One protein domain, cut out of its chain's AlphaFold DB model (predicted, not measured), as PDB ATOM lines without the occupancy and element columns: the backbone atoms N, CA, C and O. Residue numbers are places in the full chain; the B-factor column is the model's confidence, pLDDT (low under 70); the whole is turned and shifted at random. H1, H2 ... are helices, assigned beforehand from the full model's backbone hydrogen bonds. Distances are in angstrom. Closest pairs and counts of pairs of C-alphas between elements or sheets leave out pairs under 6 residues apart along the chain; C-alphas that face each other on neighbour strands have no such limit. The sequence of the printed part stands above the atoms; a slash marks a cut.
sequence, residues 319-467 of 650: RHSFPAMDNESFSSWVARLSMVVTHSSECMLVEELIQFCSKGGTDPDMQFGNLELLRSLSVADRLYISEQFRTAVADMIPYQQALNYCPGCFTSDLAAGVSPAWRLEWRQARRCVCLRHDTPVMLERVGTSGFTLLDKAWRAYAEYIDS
ATOM      1  N   ARG A 319      -9.031  -8.206 -51.782       74.50
ATOM      2  CA  ARG A 319      -8.280  -7.105 -51.166       74.50
ATOM      3  C   ARG A 319      -8.755  -6.759 -49.767       74.50
ATOM      4  O   ARG A 319      -7.935  -6.596 -48.864       74.50
ATOM      5  N   HIS A 320     -10.062  -6.587 -49.604       72.56
ATOM      6  CA  HIS A 320     -10.627  -6.082 -48.358       72.56
ATOM      7  C   HIS A 320     -10.912  -7.197 -47.355       72.56
ATOM      8  O   HIS A 320     -10.816  -6.978 -46.144       72.56
ATOM      9  N   SER A 321     -11.196  -8.402 -47.844       76.88
ATOM     10  CA  SER A 321     -11.552  -9.526 -46.982       76.88
ATOM     11  C   SER A 321     -10.329 -10.192 -46.352       76.88
ATOM     12  O   SER A 321     -10.364 -10.509 -45.156       76.88
ATOM     13  N   PHE A 322      -9.243 -10.368 -47.121       85.25
ATOM     14  CA  PHE A 322      -8.089 -11.181 -46.720       85.25
ATOM     15  C   PHE A 322      -6.760 -10.641 -47.270       85.25
ATOM     16  O   PHE A 322      -6.136 -11.271 -48.132       85.25
ATOM     17  N   PRO A 323      -6.272  -9.500 -46.756       90.94
ATOM     18  CA  PRO A 323      -5.013  -8.944 -47.220       90.94
ATOM     19  C   PRO A 323      -3.844  -9.900 -46.941       90.94
ATOM     20  O   PRO A 323      -3.775 -10.582 -45.906       90.94
ATOM     21  N   ALA A 324      -2.912  -9.944 -47.884       92.56
ATOM     22  CA  ALA A 324      -1.598 -10.529 -47.708       92.56
ATOM     23  C   ALA A 324      -0.858  -9.824 -46.569       92.56
ATOM     24  O   ALA A 324      -0.940  -8.605 -46.402       92.56
ATOM     25  N   MET A 325      -0.124 -10.604 -45.787       93.44
ATOM     26  CA  MET A 325       0.767 -10.062 -44.777       93.44
ATOM     27  C   MET A 325       2.008  -9.458 -45.428       93.44
ATOM     28  O   MET A 325       2.376  -9.781 -46.559       93.44
ATOM     29  N   ASP A 326       2.684  -8.588 -44.683       92.12
ATOM     30  CA  ASP A 326       3.905  -7.966 -45.168       92.12
ATOM     31  C   ASP A 326       4.979  -9.021 -45.496       92.12
ATOM     32  O   ASP A 326       5.366  -9.840 -44.648       92.12
ATOM     33  N   ASN A 327       5.475  -8.957 -46.734       93.38
ATOM     34  CA  ASN A 327       6.424  -9.886 -47.345       93.38
ATOM     35  C   ASN A 327       5.954 -11.354 -47.394       93.38
ATOM     36  O   ASN A 327       6.784 -12.262 -47.477       93.38
ATOM     37  N   GLU A 328       4.650 -11.618 -47.275       95.50
ATOM     38  CA  GLU A 328       4.083 -12.957 -47.449       95.50
ATOM     39  C   GLU A 328       4.254 -13.441 -48.893       95.50
ATOM     40  O   GLU A 328       4.103 -12.680 -49.847       95.50
ATOM     41  N   SER A 329       4.573 -14.723 -49.056       95.06
ATOM     42  CA  SER A 329       4.675 -15.344 -50.371       95.06
ATOM     43  C   SER A 329       3.288 -15.584 -50.976       95.06
ATOM     44  O   SER A 329       2.330 -15.872 -50.257       95.06
ATOM     45  N   PHE A 330       3.159 -15.479 -52.301       95.19
ATOM     46  CA  PHE A 330       1.881 -15.675 -52.994       95.19
ATOM     47  C   PHE A 330       1.253 -17.035 -52.661       95.19
ATOM     48  O   PHE A 330       0.075 -17.134 -52.328       95.19
ATOM     49  N   SER A 331       2.072 -18.079 -52.663       95.00
ATOM     50  CA  SER A 331       1.696 -19.448 -52.348       95.00
ATOM     51  C   SER A 331       1.178 -19.584 -50.906       95.00
ATOM     52  O   SER A 331       0.220 -20.313 -50.657       95.00
ATOM     53  N   SER A 332       1.794 -18.870 -49.955       95.81
ATOM     54  CA  SER A 332       1.360 -18.813 -48.554       95.81
ATOM     55  C   SER A 332       0.032 -18.080 -48.403       95.81
ATOM     56  O   SER A 332      -0.849 -18.549 -47.685       95.81
ATOM     57  N   TRP A 333      -0.134 -16.957 -49.102       95.94
ATOM     58  CA  TRP A 333      -1.381 -16.203 -49.087       95.94
ATOM     59  C   TRP A 333      -2.543 -17.036 -49.639       95.94
ATOM     60  O   TRP A 333      -3.574 -17.147 -48.978       95.94
ATOM     61  N   VAL A 334      -2.351 -17.715 -50.777       95.06
ATOM     62  CA  VAL A 334      -3.337 -18.650 -51.351       95.06
ATOM     63  C   VAL A 334      -3.684 -19.770 -50.365       95.06
ATOM     64  O   VAL A 334      -4.861 -20.055 -50.148       95.06
ATOM     65  N   ALA A 335      -2.681 -20.371 -49.717       94.44
ATOM     66  CA  ALA A 335      -2.909 -21.395 -48.697       94.44
ATOM     67  C   ALA A 335      -3.737 -20.870 -47.514       94.44
ATOM     68  O   ALA A 335      -4.570 -21.589 -46.972       94.44
ATOM     69  N   ARG A 336      -3.535 -19.614 -47.113       93.69
ATOM     70  CA  ARG A 336      -4.276 -18.986 -46.016       93.69
ATOM     71  C   ARG A 336      -5.708 -18.637 -46.423       93.69
ATOM     72  O   ARG A 336      -6.619 -18.872 -45.633       93.69
ATOM     73  N   LEU A 337      -5.923 -18.164 -47.654       92.12
ATOM     74  CA  LEU A 337      -7.262 -17.934 -48.213       92.12
ATOM     75  C   LEU A 337      -8.126 -19.196 -48.140       92.12
ATOM     76  O   LEU A 337      -9.261 -19.128 -47.671       92.12
ATOM     77  N   SER A 338      -7.573 -20.356 -48.506       91.25
ATOM     78  CA  SER A 338      -8.325 -21.619 -48.502       91.25
ATOM     79  C   SER A 338      -8.741 -22.098 -47.117       91.25
ATOM     80  O   SER A 338      -9.577 -22.986 -46.996       91.25
ATOM     81  N   MET A 339      -8.147 -21.551 -46.054       87.25
ATOM     82  CA  MET A 339      -8.549 -21.869 -44.682       87.25
ATOM     83  C   MET A 339      -9.742 -21.038 -44.220       87.25
ATOM     84  O   MET A 339     -10.466 -21.455 -43.316       87.25
ATOM     85  N   VAL A 340      -9.923 -19.850 -44.797       85.19
ATOM     86  CA  VAL A 340     -10.948 -18.905 -44.353       85.19
ATOM     87  C   VAL A 340     -12.182 -18.961 -45.247       85.19
ATOM     88  O   VAL A 340     -13.306 -18.909 -44.748       85.19
ATOM     89  N   VAL A 341     -11.976 -19.127 -46.551       83.50
ATOM     90  CA  VAL A 341     -13.030 -19.191 -47.560       83.50
ATOM     91  C   VAL A 341     -13.500 -20.640 -47.701       83.50
ATOM     92  O   VAL A 341     -12.917 -21.410 -48.455       83.50
ATOM     93  N   THR A 342     -14.530 -21.035 -46.943       72.56
ATOM     94  CA  THR A 342     -15.046 -22.421 -46.975       72.56
ATOM     95  C   THR A 342     -16.457 -22.568 -47.551       72.56
ATOM     96  O   THR A 342     -16.828 -23.674 -47.928       72.56
ATOM     97  N   HIS A 343     -17.259 -21.495 -47.614       67.75
ATOM     98  CA  HIS A 343     -18.690 -21.577 -47.965       67.75
ATOM     99  C   HIS A 343     -19.207 -20.410 -48.833       67.75
ATOM    100  O   HIS A 343     -20.389 -20.083 -48.769       67.75
ATOM    101  N   SER A 344     -18.350 -19.766 -49.632       76.38
ATOM    102  CA  SER A 344     -18.746 -18.671 -50.539       76.38
ATOM    103  C   SER A 344     -18.457 -19.009 -52.005       76.38
ATOM    104  O   SER A 344     -17.737 -19.961 -52.305       76.38
ATOM    105  N   SER A 345     -18.994 -18.213 -52.933       78.00
ATOM    106  CA  SER A 345     -18.632 -18.273 -54.358       78.00
ATOM    107  C   SER A 345     -17.127 -18.078 -54.588       78.00
ATOM    108  O   SER A 345     -16.571 -18.632 -55.533       78.00
ATOM    109  N   GLU A 346     -16.447 -17.372 -53.682       83.06
ATOM    110  CA  GLU A 346     -14.990 -17.195 -53.686       83.06
ATOM    111  C   GLU A 346     -14.244 -18.522 -53.465       83.06
ATOM    112  O   GLU A 346     -13.078 -18.629 -53.834       83.06
ATOM    113  N   CYS A 347     -14.897 -19.554 -52.909       86.31
ATOM    114  CA  CYS A 347     -14.294 -20.874 -52.709       86.31
ATOM    115  C   CYS A 347     -13.827 -21.482 -54.036       86.31
ATOM    116  O   CYS A 347     -12.716 -21.998 -54.107       86.31
ATOM    117  N   MET A 348     -14.618 -21.334 -55.106       87.00
ATOM    118  CA  MET A 348     -14.254 -21.822 -56.444       87.00
ATOM    119  C   MET A 348     -12.990 -21.136 -56.971       87.00
ATOM    120  O   MET A 348     -12.108 -21.786 -57.526       87.00
ATOM    121  N   LEU A 349     -12.878 -19.822 -56.749       87.50
ATOM    122  CA  LEU A 349     -11.702 -19.057 -57.150       87.50
ATOM    123  C   LEU A 349     -10.459 -19.478 -56.354       87.50
ATOM    124  O   LEU A 349      -9.366 -19.604 -56.905       87.50
ATOM    125  N   VAL A 350     -10.614 -19.709 -55.051       90.62
ATOM    126  CA  VAL A 350      -9.519 -20.171 -54.193       90.62
ATOM    127  C   VAL A 350      -9.067 -21.586 -54.574       90.62
ATOM    128  O   VAL A 350      -7.865 -21.850 -54.608       90.62
ATOM    129  N   GLU A 351      -9.988 -22.481 -54.928       91.25
ATOM    130  CA  GLU A 351      -9.659 -23.807 -55.466       91.25
ATOM    131  C   GLU A 351      -8.881 -23.719 -56.785       91.25
ATOM    132  O   GLU A 351      -7.877 -24.418 -56.956       91.25
ATOM    133  N   GLU A 352      -9.279 -22.819 -57.688       91.06
ATOM    134  CA  GLU A 352      -8.558 -22.548 -58.934       91.06
ATOM    135  C   GLU A 352      -7.129 -22.047 -58.649       91.06
ATOM    136  O   GLU A 352      -6.156 -22.588 -59.184       91.06
ATOM    137  N   LEU A 353      -6.972 -21.083 -57.734       92.38
ATOM    138  CA  LEU A 353      -5.668 -20.575 -57.287       92.38
ATOM    139  C   LEU A 353      -4.771 -21.692 -56.732       92.38
ATOM    140  O   LEU A 353      -3.593 -21.787 -57.101       92.38
ATOM    141  N   ILE A 354      -5.320 -22.566 -55.881       93.94
ATOM    142  CA  ILE A 354      -4.604 -23.733 -55.347       93.94
ATOM    143  C   ILE A 354      -4.178 -24.661 -56.481       93.94
ATOM    144  O   ILE A 354      -3.039 -25.140 -56.485       93.94
ATOM    145  N   GLN A 355      -5.064 -24.917 -57.445       93.06
ATOM    146  CA  GLN A 355      -4.773 -25.784 -58.578       93.06
ATOM    147  C   GLN A 355      -3.599 -25.235 -59.394       93.06
ATOM    148  O   GLN A 355      -2.664 -25.986 -59.671       93.06
ATOM    149  N   PHE A 356      -3.587 -23.940 -59.725       91.06
ATOM    150  CA  PHE A 356      -2.466 -23.309 -60.433       91.06
ATOM    151  C   PHE A 356      -1.159 -23.365 -59.641       91.06
ATOM    152  O   PHE A 356      -0.127 -23.727 -60.201       91.06
ATOM    153  N   CYS A 357      -1.202 -23.095 -58.335       91.75
ATOM    154  CA  CYS A 357      -0.032 -23.204 -57.460       91.75
ATOM    155  C   CYS A 357       0.468 -24.648 -57.289       91.75
ATOM    156  O   CYS A 357       1.626 -24.862 -56.939       91.75
ATOM    157  N   SER A 358      -0.391 -25.640 -57.534       91.38
ATOM    158  CA  SER A 358      -0.069 -27.065 -57.404       91.38
ATOM    159  C   SER A 358       0.312 -27.729 -58.733       91.38
ATOM    160  O   SER A 358       0.851 -28.840 -58.721       91.38
ATOM    161  N   LYS A 359       0.066 -27.079 -59.884       85.44
ATOM    162  CA  LYS A 359       0.523 -27.536 -61.207       85.44
ATOM    163  C   LYS A 359       2.056 -27.509 -61.214       85.44
ATOM    164  O   LYS A 359       2.676 -26.455 -61.318       85.44
ATOM    165  N   GLY A 360       2.677 -28.678 -61.048       78.81
ATOM    166  CA  GLY A 360       4.135 -28.808 -61.033       78.81
ATOM    167  C   GLY A 360       4.797 -28.203 -62.279       78.81
ATOM    168  O   GLY A 360       4.191 -28.117 -63.344       78.81
ATOM    169  N   GLY A 361       6.062 -27.797 -62.149       84.12
ATOM    170  CA  GLY A 361       6.880 -27.281 -63.257       84.12
ATOM    171  C   GLY A 361       7.143 -25.775 -63.219       84.12
ATOM    172  O   GLY A 361       8.104 -25.324 -63.831       84.12
ATOM    173  N   THR A 362       6.365 -25.000 -62.463       88.88
ATOM    174  CA  THR A 362       6.657 -23.585 -62.176       88.88
ATOM    175  C   THR A 362       6.630 -23.358 -60.670       88.88
ATOM    176  O   THR A 362       5.906 -24.041 -59.948       88.88
ATOM    177  N   ASP A 363       7.440 -22.422 -60.181       92.06
ATOM    178  CA  ASP A 363       7.436 -22.056 -58.768       92.06
ATOM    179  C   ASP A 363       6.050 -21.498 -58.371       92.06
ATOM    180  O   ASP A 363       5.550 -20.601 -59.058       92.06
ATOM    181  N   PRO A 364       5.409 -22.008 -57.301       93.69
ATOM    182  CA  PRO A 364       4.102 -21.529 -56.855       93.69
ATOM    183  C   PRO A 364       4.077 -20.021 -56.595       93.69
ATOM    184  O   PRO A 364       3.092 -19.366 -56.920       93.69
ATOM    185  N   ASP A 365       5.174 -19.445 -56.095       92.88
ATOM    186  CA  ASP A 365       5.259 -18.005 -55.836       92.88
ATOM    187  C   ASP A 365       5.501 -17.171 -57.099       92.88
ATOM    188  O   ASP A 365       5.554 -15.956 -57.000       92.88
ATOM    189  N   MET A 366       5.625 -17.789 -58.278       91.44
ATOM    190  CA  MET A 366       5.674 -17.094 -59.574       91.44
ATOM    191  C   MET A 366       4.326 -17.141 -60.309       91.44
ATOM    192  O   MET A 366       4.170 -16.513 -61.357       91.44
ATOM    193  N   GLN A 367       3.326 -17.850 -59.763       92.00
ATOM    194  CA  GLN A 367       1.998 -17.953 -60.379       92.00
ATOM    195  C   GLN A 367       1.220 -16.635 -60.368       92.00
ATOM    196  O   GLN A 367       0.309 -16.482 -61.175       92.00
ATOM    197  N   PHE A 368       1.605 -15.648 -59.550       90.19
ATOM    198  CA  PHE A 368       0.992 -14.313 -59.577       90.19
ATOM    199  C   PHE A 368       1.094 -13.634 -60.957       90.19
ATOM    200  O   PHE A 368       0.266 -12.791 -61.284       90.19
ATOM    201  N   GLY A 369       2.101 -13.992 -61.768       89.00
ATOM    202  CA  GLY A 369       2.290 -13.490 -63.132       89.00
ATOM    203  C   GLY A 369       1.654 -14.358 -64.223       89.00
ATOM    204  O   GLY A 369       1.817 -14.065 -65.409       89.00
ATOM    205  N   ASN A 370       0.963 -15.443 -63.863       90.25
ATOM    206  CA  ASN A 370       0.365 -16.357 -64.829       90.25
ATOM    207  C   ASN A 370      -0.857 -15.707 -65.499       90.25
ATOM    208  O   ASN A 370      -1.884 -15.481 -64.865       90.25
ATOM    209  N   LEU A 371      -0.763 -15.432 -66.804       89.50
ATOM    210  CA  LEU A 371      -1.830 -14.776 -67.566       89.50
ATOM    211  C   LEU A 371      -3.136 -15.579 -67.616       89.50
ATOM    212  O   LEU A 371      -4.195 -14.973 -67.740       89.50
ATOM    213  N   GLU A 372      -3.077 -16.910 -67.557       89.44
ATOM    214  CA  GLU A 372      -4.273 -17.761 -67.527       89.44
ATOM    215  C   GLU A 372      -5.030 -17.557 -66.214       89.44
ATOM    216  O   GLU A 372      -6.212 -17.231 -66.243       89.44
ATOM    217  N   LEU A 373      -4.313 -17.616 -65.088       88.19
ATOM    218  CA  LEU A 373      -4.866 -17.334 -63.764       88.19
ATOM    219  C   LEU A 373      -5.394 -15.897 -63.664       88.19
ATOM    220  O   LEU A 373      -6.489 -15.647 -63.177       88.19
ATOM    221  N   LEU A 374      -4.623 -14.916 -64.139       88.00
ATOM    222  CA  LEU A 374      -5.043 -13.521 -64.065       88.00
ATOM    223  C   LEU A 374      -6.313 -13.262 -64.884       88.00
ATOM    224  O   LEU A 374      -7.046 -12.340 -64.552       88.00
ATOM    225  N   ARG A 375      -6.613 -14.046 -65.929       89.00
ATOM    226  CA  ARG A 375      -7.828 -13.861 -66.740       89.00
ATOM    227  C   ARG A 375      -9.118 -14.224 -66.006       89.00
ATOM    228  O   ARG A 375     -10.125 -13.590 -66.319       89.00
ATOM    229  N   SER A 376      -9.099 -15.164 -65.060       85.94
ATOM    230  CA  SER A 376     -10.285 -15.531 -64.265       85.94
ATOM    231  C   SER A 376     -10.576 -14.548 -63.124       85.94
ATOM    232  O   SER A 376     -11.699 -14.483 -62.629       85.94
ATOM    233  N   LEU A 377      -9.597 -13.714 -62.760       87.56
ATOM    234  CA  LEU A 377      -9.709 -12.715 -61.698       87.56
ATOM    235  C   LEU A 377     -10.375 -11.412 -62.158       87.56
ATOM    236  O   LEU A 377     -10.243 -11.005 -63.315       87.56
ATOM    237  N   SER A 378     -11.003 -10.688 -61.229       88.88
ATOM    238  CA  SER A 378     -11.446  -9.306 -61.454       88.88
ATOM    239  C   SER A 378     -10.248  -8.377 -61.739       88.88
ATOM    240  O   SER A 378      -9.122  -8.640 -61.314       88.88
ATOM    241  N   VAL A 379     -10.451  -7.256 -62.445       90.25
ATOM    242  CA  VAL A 379      -9.366  -6.273 -62.696       90.25
ATOM    243  C   VAL A 379      -8.771  -5.754 -61.380       90.25
ATOM    244  O   VAL A 379      -7.559  -5.577 -61.262       90.25
ATOM    245  N   ALA A 380      -9.635  -5.558 -60.388       89.75
ATOM    246  CA  ALA A 380      -9.299  -5.183 -59.024       89.75
ATOM    247  C   ALA A 380      -8.298  -6.155 -58.375       89.75
ATOM    248  O   ALA A 380      -7.241  -5.726 -57.904       89.75
ATOM    249  N   ASP A 381      -8.609  -7.450 -58.396       89.44
ATOM    250  CA  ASP A 381      -7.775  -8.489 -57.789       89.44
ATOM    251  C   ASP A 381      -6.471  -8.699 -58.565       89.44
ATOM    252  O   ASP A 381      -5.416  -8.888 -57.962       89.44
ATOM    253  N   ARG A 382      -6.496  -8.582 -59.902       90.94
ATOM    254  CA  ARG A 382      -5.274  -8.635 -60.727       90.94
ATOM    255  C   ARG A 382      -4.285  -7.547 -60.338       90.94
ATOM    256  O   ARG A 382      -3.099  -7.840 -60.190       90.94
ATOM    257  N   LEU A 383      -4.757  -6.304 -60.205       90.06
ATOM    258  CA  LEU A 383      -3.907  -5.173 -59.824       90.06
ATOM    259  C   LEU A 383      -3.337  -5.385 -58.425       90.06
ATOM    260  O   LEU A 383      -2.136  -5.222 -58.247       90.06
ATOM    261  N   TYR A 384      -4.169  -5.837 -57.485       90.75
ATOM    262  CA  TYR A 384      -3.730  -6.172 -56.136       90.75
ATOM    263  C   TYR A 384      -2.616  -7.215 -56.117       90.75
ATOM    264  O   TYR A 384      -1.543  -6.969 -55.577       90.75
ATOM    265  N   ILE A 385      -2.853  -8.369 -56.742       91.12
ATOM    266  CA  ILE A 385      -1.897  -9.477 -56.778       91.12
ATOM    267  C   ILE A 385      -0.597  -9.032 -57.462       91.12
ATOM    268  O   ILE A 385       0.498  -9.304 -56.971       91.12
ATOM    269  N   SER A 386      -0.718  -8.288 -58.564       88.94
ATOM    270  CA  SER A 386       0.416  -7.773 -59.339       88.94
ATOM    271  C   SER A 386       1.173  -6.631 -58.666       88.94
ATOM    272  O   SER A 386       2.229  -6.252 -59.168       88.94
ATOM    273  N   GLU A 387       0.627  -6.017 -57.622       89.19
ATOM    274  CA  GLU A 387       1.295  -5.002 -56.809       89.19
ATOM    275  C   GLU A 387       1.941  -5.665 -55.593       89.19
ATOM    276  O   GLU A 387       3.140  -5.518 -55.374       89.19
ATOM    277  N   GLN A 388       1.168  -6.481 -54.878       89.94
ATOM    278  CA  GLN A 388       1.566  -7.085 -53.614       89.94
ATOM    279  C   GLN A 388       2.632  -8.171 -53.761       89.94
ATOM    280  O   GLN A 388       3.529  -8.273 -52.929       89.94
ATOM    281  N   PHE A 389       2.540  -8.995 -54.806       90.62
ATOM    282  CA  PHE A 389       3.434 -10.142 -54.997       90.62
ATOM    283  C   PHE A 389       4.452  -9.931 -56.109       90.62
ATOM    284  O   PHE A 389       5.196 -10.859 -56.435       90.62
ATOM    285  N   ARG A 390       4.518  -8.716 -56.675       85.19
ATOM    286  CA  ARG A 390       5.547  -8.347 -57.648       85.19
ATOM    287  C   ARG A 390       6.906  -8.465 -56.991       85.19
ATOM    288  O   ARG A 390       7.381  -7.568 -56.301       85.19
ATOM    289  N   THR A 391       7.526  -9.607 -57.203       66.50
ATOM    290  CA  THR A 391       8.760  -9.954 -56.528       66.50
ATOM    291  C   THR A 391       9.903  -9.237 -57.224       66.50
ATOM    292  O   THR A 391      10.187  -9.477 -58.393       66.50
ATOM    293  N   ALA A 392      10.568  -8.343 -56.497       57.94
ATOM    294  CA  ALA A 392      11.758  -7.634 -56.962       57.94
ATOM    295  C   ALA A 392      13.061  -8.419 -56.717       57.94
ATOM    296  O   ALA A 392      14.140  -7.835 -56.726       57.94
ATOM    297  N   VAL A 393      12.992  -9.730 -56.467       59.31
ATOM    298  CA  VAL A 393      14.150 -10.500 -56.001       59.31
ATOM    299  C   VAL A 393      14.541 -11.521 -57.062       59.31
ATOM    300  O   VAL A 393      14.014 -12.633 -57.106       59.31
ATOM    301  N   ALA A 394      15.475 -11.120 -57.929       61.72
ATOM    302  CA  ALA A 394      16.359 -12.086 -58.572       61.72
ATOM    303  C   ALA A 394      17.013 -12.934 -57.460       61.72
ATOM    304  O   ALA A 394      17.297 -12.410 -56.387       61.72
ATOM    305  N   ASP A 395      17.202 -14.234 -57.688       79.00
ATOM    306  CA  ASP A 395      17.928 -15.150 -56.783       79.00
ATOM    307  C   ASP A 395      17.150 -15.738 -55.584       79.00
ATOM    308  O   ASP A 395      17.724 -16.088 -54.548       79.00
ATOM    309  N   MET A 396      15.835 -15.941 -55.717       88.25
ATOM    310  CA  MET A 396      15.095 -16.766 -54.752       88.25
ATOM    311  C   MET A 396      15.418 -18.258 -54.906       88.25
ATOM    312  O   MET A 396      15.332 -18.827 -55.995       88.25
ATOM    313  N   ILE A 397      15.670 -18.928 -53.779       90.81
ATOM    314  CA  ILE A 397      15.733 -20.390 -53.705       90.81
ATOM    315  C   ILE A 397      14.372 -20.953 -54.150       90.81
ATOM    316  O   ILE A 397      13.349 -20.475 -53.643       90.81
ATOM    317  N   PRO A 398      14.318 -21.972 -55.034       91.25
ATOM    318  CA  PRO A 398      13.068 -22.590 -55.477       91.25
ATOM    319  C   PRO A 398      12.171 -23.023 -54.313       91.25
ATOM    320  O   PRO A 398      12.664 -23.510 -53.296       91.25
ATOM    321  N   TYR A 399      10.849 -22.924 -54.465       92.19
ATOM    322  CA  TYR A 399       9.882 -23.147 -53.378       92.19
ATOM    323  C   TYR A 399      10.080 -24.466 -52.614       92.19
ATOM    324  O   TYR A 399       9.968 -24.503 -51.386       92.19
ATOM    325  N   GLN A 400      10.411 -25.544 -53.330       91.69
ATOM    326  CA  GLN A 400      10.650 -26.872 -52.750       91.69
ATOM    327  C   GLN A 400      11.929 -26.943 -51.899       91.69
ATOM    328  O   GLN A 400      12.027 -27.761 -50.989       91.69
ATOM    329  N   GLN A 401      12.907 -26.085 -52.182       91.94
ATOM    330  CA  GLN A 401      14.192 -26.008 -51.481       91.94
ATOM    331  C   GLN A 401      14.219 -24.891 -50.427       91.94
ATOM    332  O   GLN A 401      15.065 -24.903 -49.529       91.94
ATOM    333  N   ALA A 402      13.286 -23.941 -50.503       93.00
ATOM    334  CA  ALA A 402      13.135 -22.856 -49.550       93.00
ATOM    335  C   ALA A 402      12.510 -23.363 -48.242       93.00
ATOM    336  O   ALA A 402      11.304 -23.252 -48.021       93.00
ATOM    337  N   LEU A 403      13.342 -23.970 -47.398       95.31
ATOM    338  CA  LEU A 403      12.936 -24.629 -46.152       95.31
ATOM    339  C   LEU A 403      13.166 -23.772 -44.903       95.31
ATOM    340  O   LEU A 403      12.836 -24.218 -43.807       95.31
ATOM    341  N   ASN A 404      13.755 -22.586 -45.044       96.25
ATOM    342  CA  ASN A 404      14.037 -21.710 -43.913       96.25
ATOM    343  C   ASN A 404      12.785 -20.912 -43.524       96.25
ATOM    344  O   ASN A 404      12.066 -20.424 -44.394       96.25
ATOM    345  N   TYR A 405      12.546 -20.757 -42.224       97.69
ATOM    346  CA  TYR A 405      11.442 -19.971 -41.680       97.69
ATOM    347  C   TYR A 405      11.829 -19.306 -40.361       97.69
ATOM    348  O   TYR A 405      12.753 -19.744 -39.673       97.69
ATOM    349  N   CYS A 406      11.117 -18.241 -39.995       98.06
ATOM    350  CA  CYS A 406      11.304 -17.589 -38.706       98.06
ATOM    351  C   CYS A 406      10.220 -18.047 -37.715       98.06
ATOM    352  O   CYS A 406       9.049 -17.714 -37.919       98.06
ATOM    353  N   PRO A 407      10.572 -18.753 -36.620       97.00
ATOM    354  CA  PRO A 407       9.588 -19.123 -35.601       97.00
ATOM    355  C   PRO A 407       8.968 -17.892 -34.923       97.00
ATOM    356  O   PRO A 407       7.777 -17.901 -34.637       97.00
ATOM    357  N   GLY A 408       9.735 -16.807 -34.743       96.81
ATOM    358  CA  GLY A 408       9.238 -15.554 -34.163       96.81
ATOM    359  C   GLY A 408       8.133 -14.903 -34.999       96.81
ATOM    360  O   GLY A 408       7.117 -14.471 -34.451       96.81
ATOM    361  N   CYS A 409       8.280 -14.879 -36.327       98.12
ATOM    362  CA  CYS A 409       7.232 -14.385 -37.222       98.12
ATOM    363  C   CYS A 409       5.986 -15.276 -37.170       98.12
ATOM    364  O   CYS A 409       4.889 -14.745 -37.080       98.12
ATOM    365  N   PHE A 410       6.131 -16.606 -37.149       97.75
ATOM    366  CA  PHE A 410       4.977 -17.503 -37.004       97.75
ATOM    367  C   PHE A 410       4.229 -17.295 -35.685       97.75
ATOM    368  O   PHE A 410       3.003 -17.241 -35.685       97.75
ATOM    369  N   THR A 411       4.937 -17.126 -34.567       97.12
ATOM    370  CA  THR A 411       4.301 -16.799 -33.285       97.12
ATOM    371  C   THR A 411       3.605 -15.438 -33.336       97.12
ATOM    372  O   THR A 411       2.503 -15.308 -32.811       97.12
ATOM    373  N   SER A 412       4.194 -14.449 -34.017       97.44
ATOM    374  CA  SER A 412       3.588 -13.121 -34.202       97.44
ATOM    375  C   SER A 412       2.317 -13.181 -35.060       97.44
ATOM    376  O   SER A 412       1.314 -12.564 -34.712       97.44
ATOM    377  N   ASP A 413       2.329 -13.971 -36.138       97.25
ATOM    378  CA  ASP A 413       1.163 -14.235 -36.991       97.25
ATOM    379  C   ASP A 413       0.030 -14.863 -36.170       97.25
ATOM    380  O   ASP A 413      -1.109 -14.393 -36.175       97.25
ATOM    381  N   LEU A 414       0.360 -15.897 -35.392       96.94
ATOM    382  CA  LEU A 414      -0.603 -16.547 -34.512       96.94
ATOM    383  C   LEU A 414      -1.149 -15.569 -33.475       96.94
ATOM    384  O   LEU A 414      -2.361 -15.518 -33.313       96.94
ATOM    385  N   ALA A 415      -0.310 -14.756 -32.835       96.50
ATOM    386  CA  ALA A 415      -0.749 -13.745 -31.873       96.50
ATOM    387  C   ALA A 415      -1.683 -12.691 -32.489       96.50
ATOM    388  O   ALA A 415      -2.616 -12.233 -31.827       96.50
ATOM    389  N   ALA A 416      -1.500 -12.373 -33.773       94.56
ATOM    390  CA  ALA A 416      -2.401 -11.523 -34.550       94.56
ATOM    391  C   ALA A 416      -3.707 -12.229 -34.979       94.56
ATOM    392  O   ALA A 416      -4.539 -11.638 -35.668       94.56
ATOM    393  N   GLY A 417      -3.914 -13.488 -34.577       92.94
ATOM    394  CA  GLY A 417      -5.114 -14.265 -34.880       92.94
ATOM    395  C   GLY A 417      -5.150 -14.834 -36.298       92.94
ATOM    396  O   GLY A 417      -6.213 -15.271 -36.737       92.94
ATOM    397  N   VAL A 418      -4.020 -14.850 -37.011       93.44
ATOM    398  CA  VAL A 418      -3.911 -15.398 -38.370       93.44
ATOM    399  C   VAL A 418      -3.098 -16.694 -38.384       93.44
ATOM    400  O   VAL A 418      -2.435 -17.048 -37.409       93.44
ATOM    401  N   SER A 419      -3.200 -17.466 -39.465       94.44
ATOM    402  CA  SER A 419      -2.361 -18.655 -39.666       94.44
ATOM    403  C   SER A 419      -0.910 -18.257 -39.973       94.44
ATOM    404  O   SER A 419      -0.702 -17.204 -40.580       94.44
ATOM    405  N   PRO A 420       0.086 -19.094 -39.618       96.75
ATOM    406  CA  PRO A 420       1.489 -18.830 -39.919       96.75
ATOM    407  C   PRO A 420       1.703 -18.634 -41.421       96.75
ATOM    408  O   PRO A 420       1.282 -19.483 -42.210       96.75
ATOM    409  N   ALA A 421       2.378 -17.554 -41.812       96.19
ATOM    410  CA  ALA A 421       2.629 -17.259 -43.217       96.19
ATOM    411  C   ALA A 421       4.101 -17.324 -43.605       96.19
ATOM    412  O   ALA A 421       4.994 -16.796 -42.938       96.19
ATOM    413  N   TRP A 422       4.360 -17.940 -44.748       96.56
ATOM    414  CA  TRP A 422       5.696 -18.011 -45.309       96.56
ATOM    415  C   TRP A 422       6.108 -16.653 -45.871       96.56
ATOM    416  O   TRP A 422       5.370 -16.068 -46.663       96.56
ATOM    417  N   ARG A 423       7.284 -16.145 -45.484       95.56
ATOM    418  CA  ARG A 423       7.804 -14.879 -46.017       95.56
ATOM    419  C   ARG A 423       8.765 -15.108 -47.181       95.56
ATOM    420  O   ARG A 423       9.557 -16.052 -47.157       95.56
ATOM    421  N   LEU A 424       8.716 -14.233 -48.185       93.44
ATOM    422  CA  LEU A 424       9.566 -14.304 -49.382       93.44
ATOM    423  C   LEU A 424      11.042 -14.106 -49.044       93.44
ATOM    424  O   LEU A 424      11.892 -14.812 -49.579       93.44
ATOM    425  N   GLU A 425      11.357 -13.209 -48.110       92.75
ATOM    426  CA  GLU A 425      12.743 -12.956 -47.707       92.75
ATOM    427  C   GLU A 425      13.468 -14.209 -47.209       92.75
ATOM    428  O   GLU A 425      14.653 -14.373 -47.470       92.75
ATOM    429  N   TRP A 426      12.777 -15.145 -46.550       94.62
ATOM    430  CA  TRP A 426      13.401 -16.377 -46.050       94.62
ATOM    431  C   TRP A 426      13.842 -17.311 -47.178       94.62
ATOM    432  O   TRP A 426      14.593 -18.257 -46.937       94.62
ATOM    433  N   ARG A 427      13.373 -17.051 -48.404       92.50
ATOM    434  CA  ARG A 427      13.784 -17.749 -49.618       92.50
ATOM    435  C   ARG A 427      15.051 -17.168 -50.243       92.50
ATOM    436  O   ARG A 427      15.537 -17.748 -51.209       92.50
ATOM    437  N   GLN A 428      15.575 -16.049 -49.749       91.38
ATOM    438  CA  GLN A 428      16.835 -15.501 -50.246       91.38
ATOM    439  C   GLN A 428      17.991 -16.451 -49.926       91.38
ATOM    440  O   GLN A 428      18.068 -17.029 -48.834       91.38
ATOM    441  N   ALA A 429      18.898 -16.614 -50.888       89.69
ATOM    442  CA  ALA A 429      20.117 -17.377 -50.680       89.69
ATOM    443  C   ALA A 429      20.894 -16.830 -49.472       89.69
ATOM    444  O   ALA A 429      20.944 -15.628 -49.234       89.69
ATOM    445  N   ARG A 430      21.481 -17.734 -48.679       91.94
ATOM    446  CA  ARG A 430      22.293 -17.409 -47.485       91.94
ATOM    447  C   ARG A 430      21.587 -16.594 -46.395       91.94
ATOM    448  O   ARG A 430      22.249 -16.165 -45.451       91.94
ATOM    449  N   ARG A 431      20.264 -16.428 -46.431       94.75
ATOM    450  CA  ARG A 431      19.559 -15.833 -45.293       94.75
ATOM    451  C   ARG A 431      19.508 -16.834 -44.143       94.75
ATOM    452  O   ARG A 431      19.016 -17.954 -44.302       94.75
ATOM    453  N   CYS A 432      20.027 -16.441 -42.984       96.94
ATOM    454  CA  CYS A 432      20.012 -17.262 -41.773       96.94
ATOM    455  C   CYS A 432      19.461 -16.540 -40.547       96.94
ATOM    456  O   CYS A 432      19.116 -17.200 -39.571       96.94
ATOM    457  N   VAL A 433      19.302 -15.218 -40.611       98.00
ATOM    458  CA  VAL A 433      18.667 -14.418 -39.564       98.00
ATOM    459  C   VAL A 433      17.497 -13.627 -40.150       98.00
ATOM    460  O   VAL A 433      17.574 -13.075 -41.250       98.00
ATOM    461  N   CYS A 434      16.388 -13.589 -39.414       98.00
ATOM    462  CA  CYS A 434      15.263 -12.703 -39.676       98.00
ATOM    463  C   CYS A 434      15.488 -11.364 -38.970       98.00
ATOM    464  O   CYS A 434      15.691 -11.326 -37.756       98.00
ATOM    465  N   LEU A 435      15.417 -10.279 -39.742       97.00
ATOM    466  CA  LEU A 435      15.638  -8.903 -39.284       97.00
ATOM    467  C   LEU A 435      14.328  -8.137 -39.025       97.00
ATOM    468  O   LEU A 435      14.354  -6.935 -38.804       97.00
ATOM    469  N   ARG A 436      13.175  -8.817 -39.070       95.94
ATOM    470  CA  ARG A 436      11.846  -8.202 -38.876       95.94
ATOM    471  C   ARG A 436      11.469  -7.981 -37.410       95.94
ATOM    472  O   ARG A 436      10.389  -7.475 -37.127       95.94
ATOM    473  N   HIS A 437      12.320  -8.424 -36.498       96.19
ATOM    474  CA  HIS A 437      12.121  -8.337 -35.061       96.19
ATOM    475  C   HIS A 437      13.112  -7.332 -34.479       96.19
ATOM    476  O   HIS A 437      14.233  -7.236 -34.981       96.19
ATOM    477  N   ASP A 438      12.725  -6.651 -33.397       95.50
ATOM    478  CA  ASP A 438      13.598  -5.707 -32.683       95.50
ATOM    479  C   ASP A 438      14.940  -6.352 -32.305       95.50
ATOM    480  O   ASP A 438      16.005  -5.760 -32.485       95.50
ATOM    481  N   THR A 439      14.884  -7.608 -31.850       95.69
ATOM    482  CA  THR A 439      16.053  -8.478 -31.699       95.69
ATOM    483  C   THR A 439      16.078  -9.481 -32.854       95.69
ATOM    484  O   THR A 439      15.099 -10.215 -33.019       95.69
ATOM    485  N   PRO A 440      17.171  -9.576 -33.635       97.56
ATOM    486  CA  PRO A 440      17.245 -10.504 -34.756       97.56
ATOM    487  C   PRO A 440      17.012 -11.959 -34.326       97.56
ATOM    488  O   PRO A 440      17.518 -12.405 -33.297       97.56
ATOM    489  N   VAL A 441      16.270 -12.723 -35.133       97.25
ATOM    490  CA  VAL A 441      15.891 -14.111 -34.810       97.25
ATOM    491  C   VAL A 441      16.553 -15.076 -35.783       97.25
ATOM    492  O   VAL A 441      16.360 -14.972 -36.993       97.25
ATOM    493  N   MET A 442      17.299 -16.056 -35.267       97.50
ATOM    494  CA  MET A 442      17.851 -17.144 -36.081       97.50
ATOM    495  C   MET A 442      16.722 -17.897 -36.800       97.50
ATOM    496  O   MET A 442      15.761 -18.336 -36.164       97.50
ATOM    497  N   LEU A 443      16.850 -18.062 -38.115       97.62
ATOM    498  CA  LEU A 443      15.932 -18.885 -38.895       97.62
ATOM    499  C   LEU A 443      16.103 -20.358 -38.512       97.62
ATOM    500  O   LEU A 443      17.207 -20.834 -38.247       97.62
ATOM    501  N   GLU A 444      15.005 -21.098 -38.537       96.31
ATOM    502  CA  GLU A 444      15.004 -22.554 -38.433       96.31
ATOM    503  C   GLU A 444      14.713 -23.162 -39.810       96.31
ATOM    504  O   GLU A 444      14.308 -22.466 -40.743       96.31
ATOM    505  N   ARG A 445      14.978 -24.461 -39.972       94.75
ATOM    506  CA  ARG A 445      14.807 -25.164 -41.252       94.75
ATOM    507  C   ARG A 445      13.867 -26.347 -41.091       94.75
ATOM    508  O   ARG A 445      14.044 -27.139 -40.170       94.75
ATOM    509  N   VAL A 446      12.909 -26.485 -42.006       94.88
ATOM    510  CA  VAL A 446      11.996 -27.638 -42.050       94.88
ATOM    511  C   VAL A 446      12.796 -28.905 -42.327       94.88
ATOM    512  O   VAL A 446      13.574 -28.962 -43.281       94.88
ATOM    513  N   GLY A 447      12.627 -29.906 -41.469       91.00
ATOM    514  CA  GLY A 447      13.278 -31.206 -41.569       91.00
ATOM    515  C   GLY A 447      12.472 -32.226 -42.370       91.00
ATOM    516  O   GLY A 447      13.076 -33.083 -43.019       91.00
ATOM    517  N   THR A 448      11.136 -32.157 -42.357       87.06
ATOM    518  CA  THR A 448      10.305 -33.119 -43.094       87.06
ATOM    519  C   THR A 448      10.350 -32.857 -44.593       87.06
ATOM    520  O   THR A 448      10.013 -31.778 -45.080       87.06
ATOM    521  N   SER A 449      10.707 -33.893 -45.348       82.62
ATOM    522  CA  SER A 449      10.550 -33.917 -46.799       82.62
ATOM    523  C   SER A 449       9.082 -34.109 -47.186       82.62
ATOM    524  O   SER A 449       8.418 -34.986 -46.637       82.62
ATOM    525  N   GLY A 450       8.612 -33.365 -48.189       84.62
ATOM    526  CA  GLY A 450       7.307 -33.584 -48.820       84.62
ATOM    527  C   GLY A 450       6.164 -32.868 -48.112       84.62
ATOM    528  O   GLY A 450       5.416 -33.488 -47.367       84.62
ATOM    529  N   PHE A 451       6.021 -31.570 -48.371       90.94
ATOM    530  CA  PHE A 451       4.894 -30.724 -47.970       90.94
ATOM    531  C   PHE A 451       4.045 -30.347 -49.177       90.94
ATOM    532  O   PHE A 451       4.509 -30.342 -50.319       90.94
ATOM    533  N   THR A 452       2.788 -30.036 -48.906       91.94
ATOM    534  CA  THR A 452       1.881 -29.435 -49.875       91.94
ATOM    535  C   THR A 452       1.985 -27.913 -49.805       91.94
ATOM    536  O   THR A 452       2.648 -27.338 -48.937       91.94
ATOM    537  N   LEU A 453       1.315 -27.239 -50.734       91.56
ATOM    538  CA  LEU A 453       1.095 -25.798 -50.658       91.56
ATOM    539  C   LEU A 453       0.441 -25.398 -49.321       91.56
ATOM    540  O   LEU A 453       0.856 -24.426 -48.699       91.56
ATOM    541  N   LEU A 454      -0.551 -26.179 -48.885       92.56
ATOM    542  CA  LEU A 454      -1.462 -25.827 -47.795       92.56
ATOM    543  C   LEU A 454      -0.884 -26.086 -46.400       92.56
ATOM    544  O   LEU A 454      -1.268 -25.429 -45.435       92.56
ATOM    545  N   ASP A 455       0.038 -27.042 -46.277       92.44
ATOM    546  CA  ASP A 455       0.545 -27.490 -44.977       92.44
ATOM    547  C   ASP A 455       1.965 -27.013 -44.649       92.44
ATOM    548  O   ASP A 455       2.390 -27.186 -43.510       92.44
ATOM    549  N   LYS A 456       2.701 -26.396 -45.585       95.00
ATOM    550  CA  LYS A 456       4.136 -26.101 -45.411       95.00
ATOM    551  C   LYS A 456       4.443 -25.274 -44.157       95.00
ATOM    552  O   LYS A 456       5.263 -25.690 -43.338       95.00
ATOM    553  N   ALA A 457       3.790 -24.121 -43.991       96.06
ATOM    554  CA  ALA A 457       4.024 -23.228 -42.848       96.06
ATOM    555  C   ALA A 457       3.594 -23.873 -41.524       96.06
ATOM    556  O   ALA A 457       4.310 -23.849 -40.525       96.06
ATOM    557  N   TRP A 458       2.445 -24.536 -41.553       95.62
ATOM    558  CA  TRP A 458       1.888 -25.255 -40.421       95.62
ATOM    559  C   TRP A 458       2.766 -26.433 -39.974       95.62
ATOM    560  O   TRP A 458       3.004 -26.608 -38.780       95.62
ATOM    561  N   ARG A 459       3.315 -27.203 -40.917       94.88
ATOM    562  CA  ARG A 459       4.254 -28.294 -40.644       94.88
ATOM    563  C   ARG A 459       5.566 -27.781 -40.075       94.88
ATOM    564  O   ARG A 459       6.059 -28.348 -39.106       94.88
ATOM    565  N   ALA A 460       6.098 -26.700 -40.641       95.81
ATOM    566  CA  ALA A 460       7.289 -26.042 -40.123       95.81
ATOM    567  C   ALA A 460       7.107 -25.623 -38.657       95.81
ATOM    568  O   ALA A 460       7.944 -25.940 -37.814       95.81
ATOM    569  N   TYR A 461       5.978 -24.987 -38.333       96.44
ATOM    570  CA  TYR A 461       5.673 -24.605 -36.957       96.44
ATOM    571  C   TYR A 461       5.455 -25.821 -36.044       96.44
ATOM    572  O   TYR A 461       5.973 -25.849 -34.932       96.44
ATOM    573  N   ALA A 462       4.762 -26.864 -36.510       94.88
ATOM    574  CA  ALA A 462       4.588 -28.099 -35.745       94.88
ATOM    575  C   ALA A 462       5.932 -28.761 -35.395       94.88
ATOM    576  O   ALA A 462       6.167 -29.094 -34.235       94.88
ATOM    577  N   GLU A 463       6.842 -28.876 -36.365       93.75
ATOM    578  CA  GLU A 463       8.198 -29.381 -36.132       93.75
ATOM    579  C   GLU A 463       8.970 -28.525 -35.135       93.75
ATOM    580  O   GLU A 463       9.646 -29.069 -34.262       93.75
ATOM    581  N   TYR A 464       8.862 -27.197 -35.239       95.00
ATOM    582  CA  TYR A 464       9.486 -26.286 -34.287       95.00
ATOM    583  C   TYR A 464       9.007 -26.570 -32.862       95.00
ATOM    584  O   TYR A 464       9.836 -26.809 -31.980       95.00
ATOM    585  N   ILE A 465       7.689 -26.618 -32.654       94.38
ATOM    586  CA  ILE A 465       7.069 -26.874 -31.350       94.38
ATOM    587  C   ILE A 465       7.473 -28.244 -30.794       94.38
ATOM    588  O   ILE A 465       7.796 -28.349 -29.607       94.38
ATOM    589  N   ASP A 466       7.519 -29.277 -31.634       91.06
ATOM    590  CA  ASP A 466       7.903 -30.626 -31.213       91.06
ATOM    591  C   ASP A 466       9.411 -30.794 -30.988       91.06
ATOM    592  O   ASP A 466       9.837 -31.658 -30.205       91.06
ATOM    593  N   SER A 467      10.230 -29.953 -31.620       88.44
ATOM    594  CA  SER A 467      11.675 -29.964 -31.439       88.44
ATOM    595  C   SER A 467      12.075 -29.535 -30.018       88.44
ATOM    596  O   SER A 467      11.349 -28.832 -29.314       88.44
TER     597      SER A 467
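AT A GLANCE: This is residues 319 to 467 of the 650 residues of an uncharacterized protein of Pseudomonas mandelii (UniProt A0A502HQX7). The domain has two halves: a cluster of five helices, H1 to H5, in which the hairpin of H1 and H2 packs on the short H3, and a second half of winding stretches, with H6, H7 and H8 set among them. H6 and H8 stand about perpendicular to each other there, with few contacts, while H7 touches no helix. The printed part has 149 residues with eight named helices, H1 to H8 in that order, and no named strand; the class is all helix, though under half of the residues, 70, are in named elements. It is compact, with a radius of gyration of the C-alphas of 15.0 A, and rounded, spanning 40 by 33 by 30 A.

HOW THE PARTS SIT: H2, residues 346 to 358, is the longest helix. It touches H1, residues 330 to 340, in a helical hairpin, with a steep tilt of 37 degrees, only just past shallow, opposite ways; the closest C-alphas, of Ser 338 and Val 350, are 6.0 A apart. H3, residues 364 to 369, is the hub, touching three helices. It touches H1, about perpendicular at 81 degrees, closest at the C-alphas of Phe 330 and Asp 365, 5.0 A. H2 touches H3 with residues 356 to 358 alone, closest at the C-alphas of Cys 357 and Pro 364, 4.5 A. H5, residues 379 to 388, only just touches H3, with 3 pairs of C-alphas within 8 A, closest at Phe 368 and Ile 385, 6.3 A. H4, residues 371 to 376, is close to H2 but not clearly touching. H6, residues 407 to 415, only just touches H8, residues 456 to 466, with 3 pairs of C-alphas within 8 A; the closest, of Pro 407 and Tyr 461, are 6.9 A apart, and the lines are about perpendicular at 77 degrees. H7, residues 424 to 427, is apart from the other seven helices. In H2, H5, H6 and H8 every O i to N i+4 pair is within hydrogen-bond range, against 5 of 7 in H1, 1 of 2 in H4 and 0 of 2 in H3, where 2 of 3 O i to N i+3 pairs are; H7 is too short for an i+4 pair.

IN THESE COORDINATES: H2 is 18.3 A long, H1 15.8 A, H8 15.4 A and H5 14.2 A. C-alpha 330, where H1 begins, is at (1.881, -15.675, -52.994), and C-alpha 466, where H8 ends, is at (7.903, -30.626, -31.213).

THE WHOLE: The farthest C-alphas, of Val 379 and Ser 467, are 44.5 A apart. The printed part has no cut. The links H5 to H6 and H7 to H8 are long. Confidence is under 70 at residue 343 and residues 391 to 394.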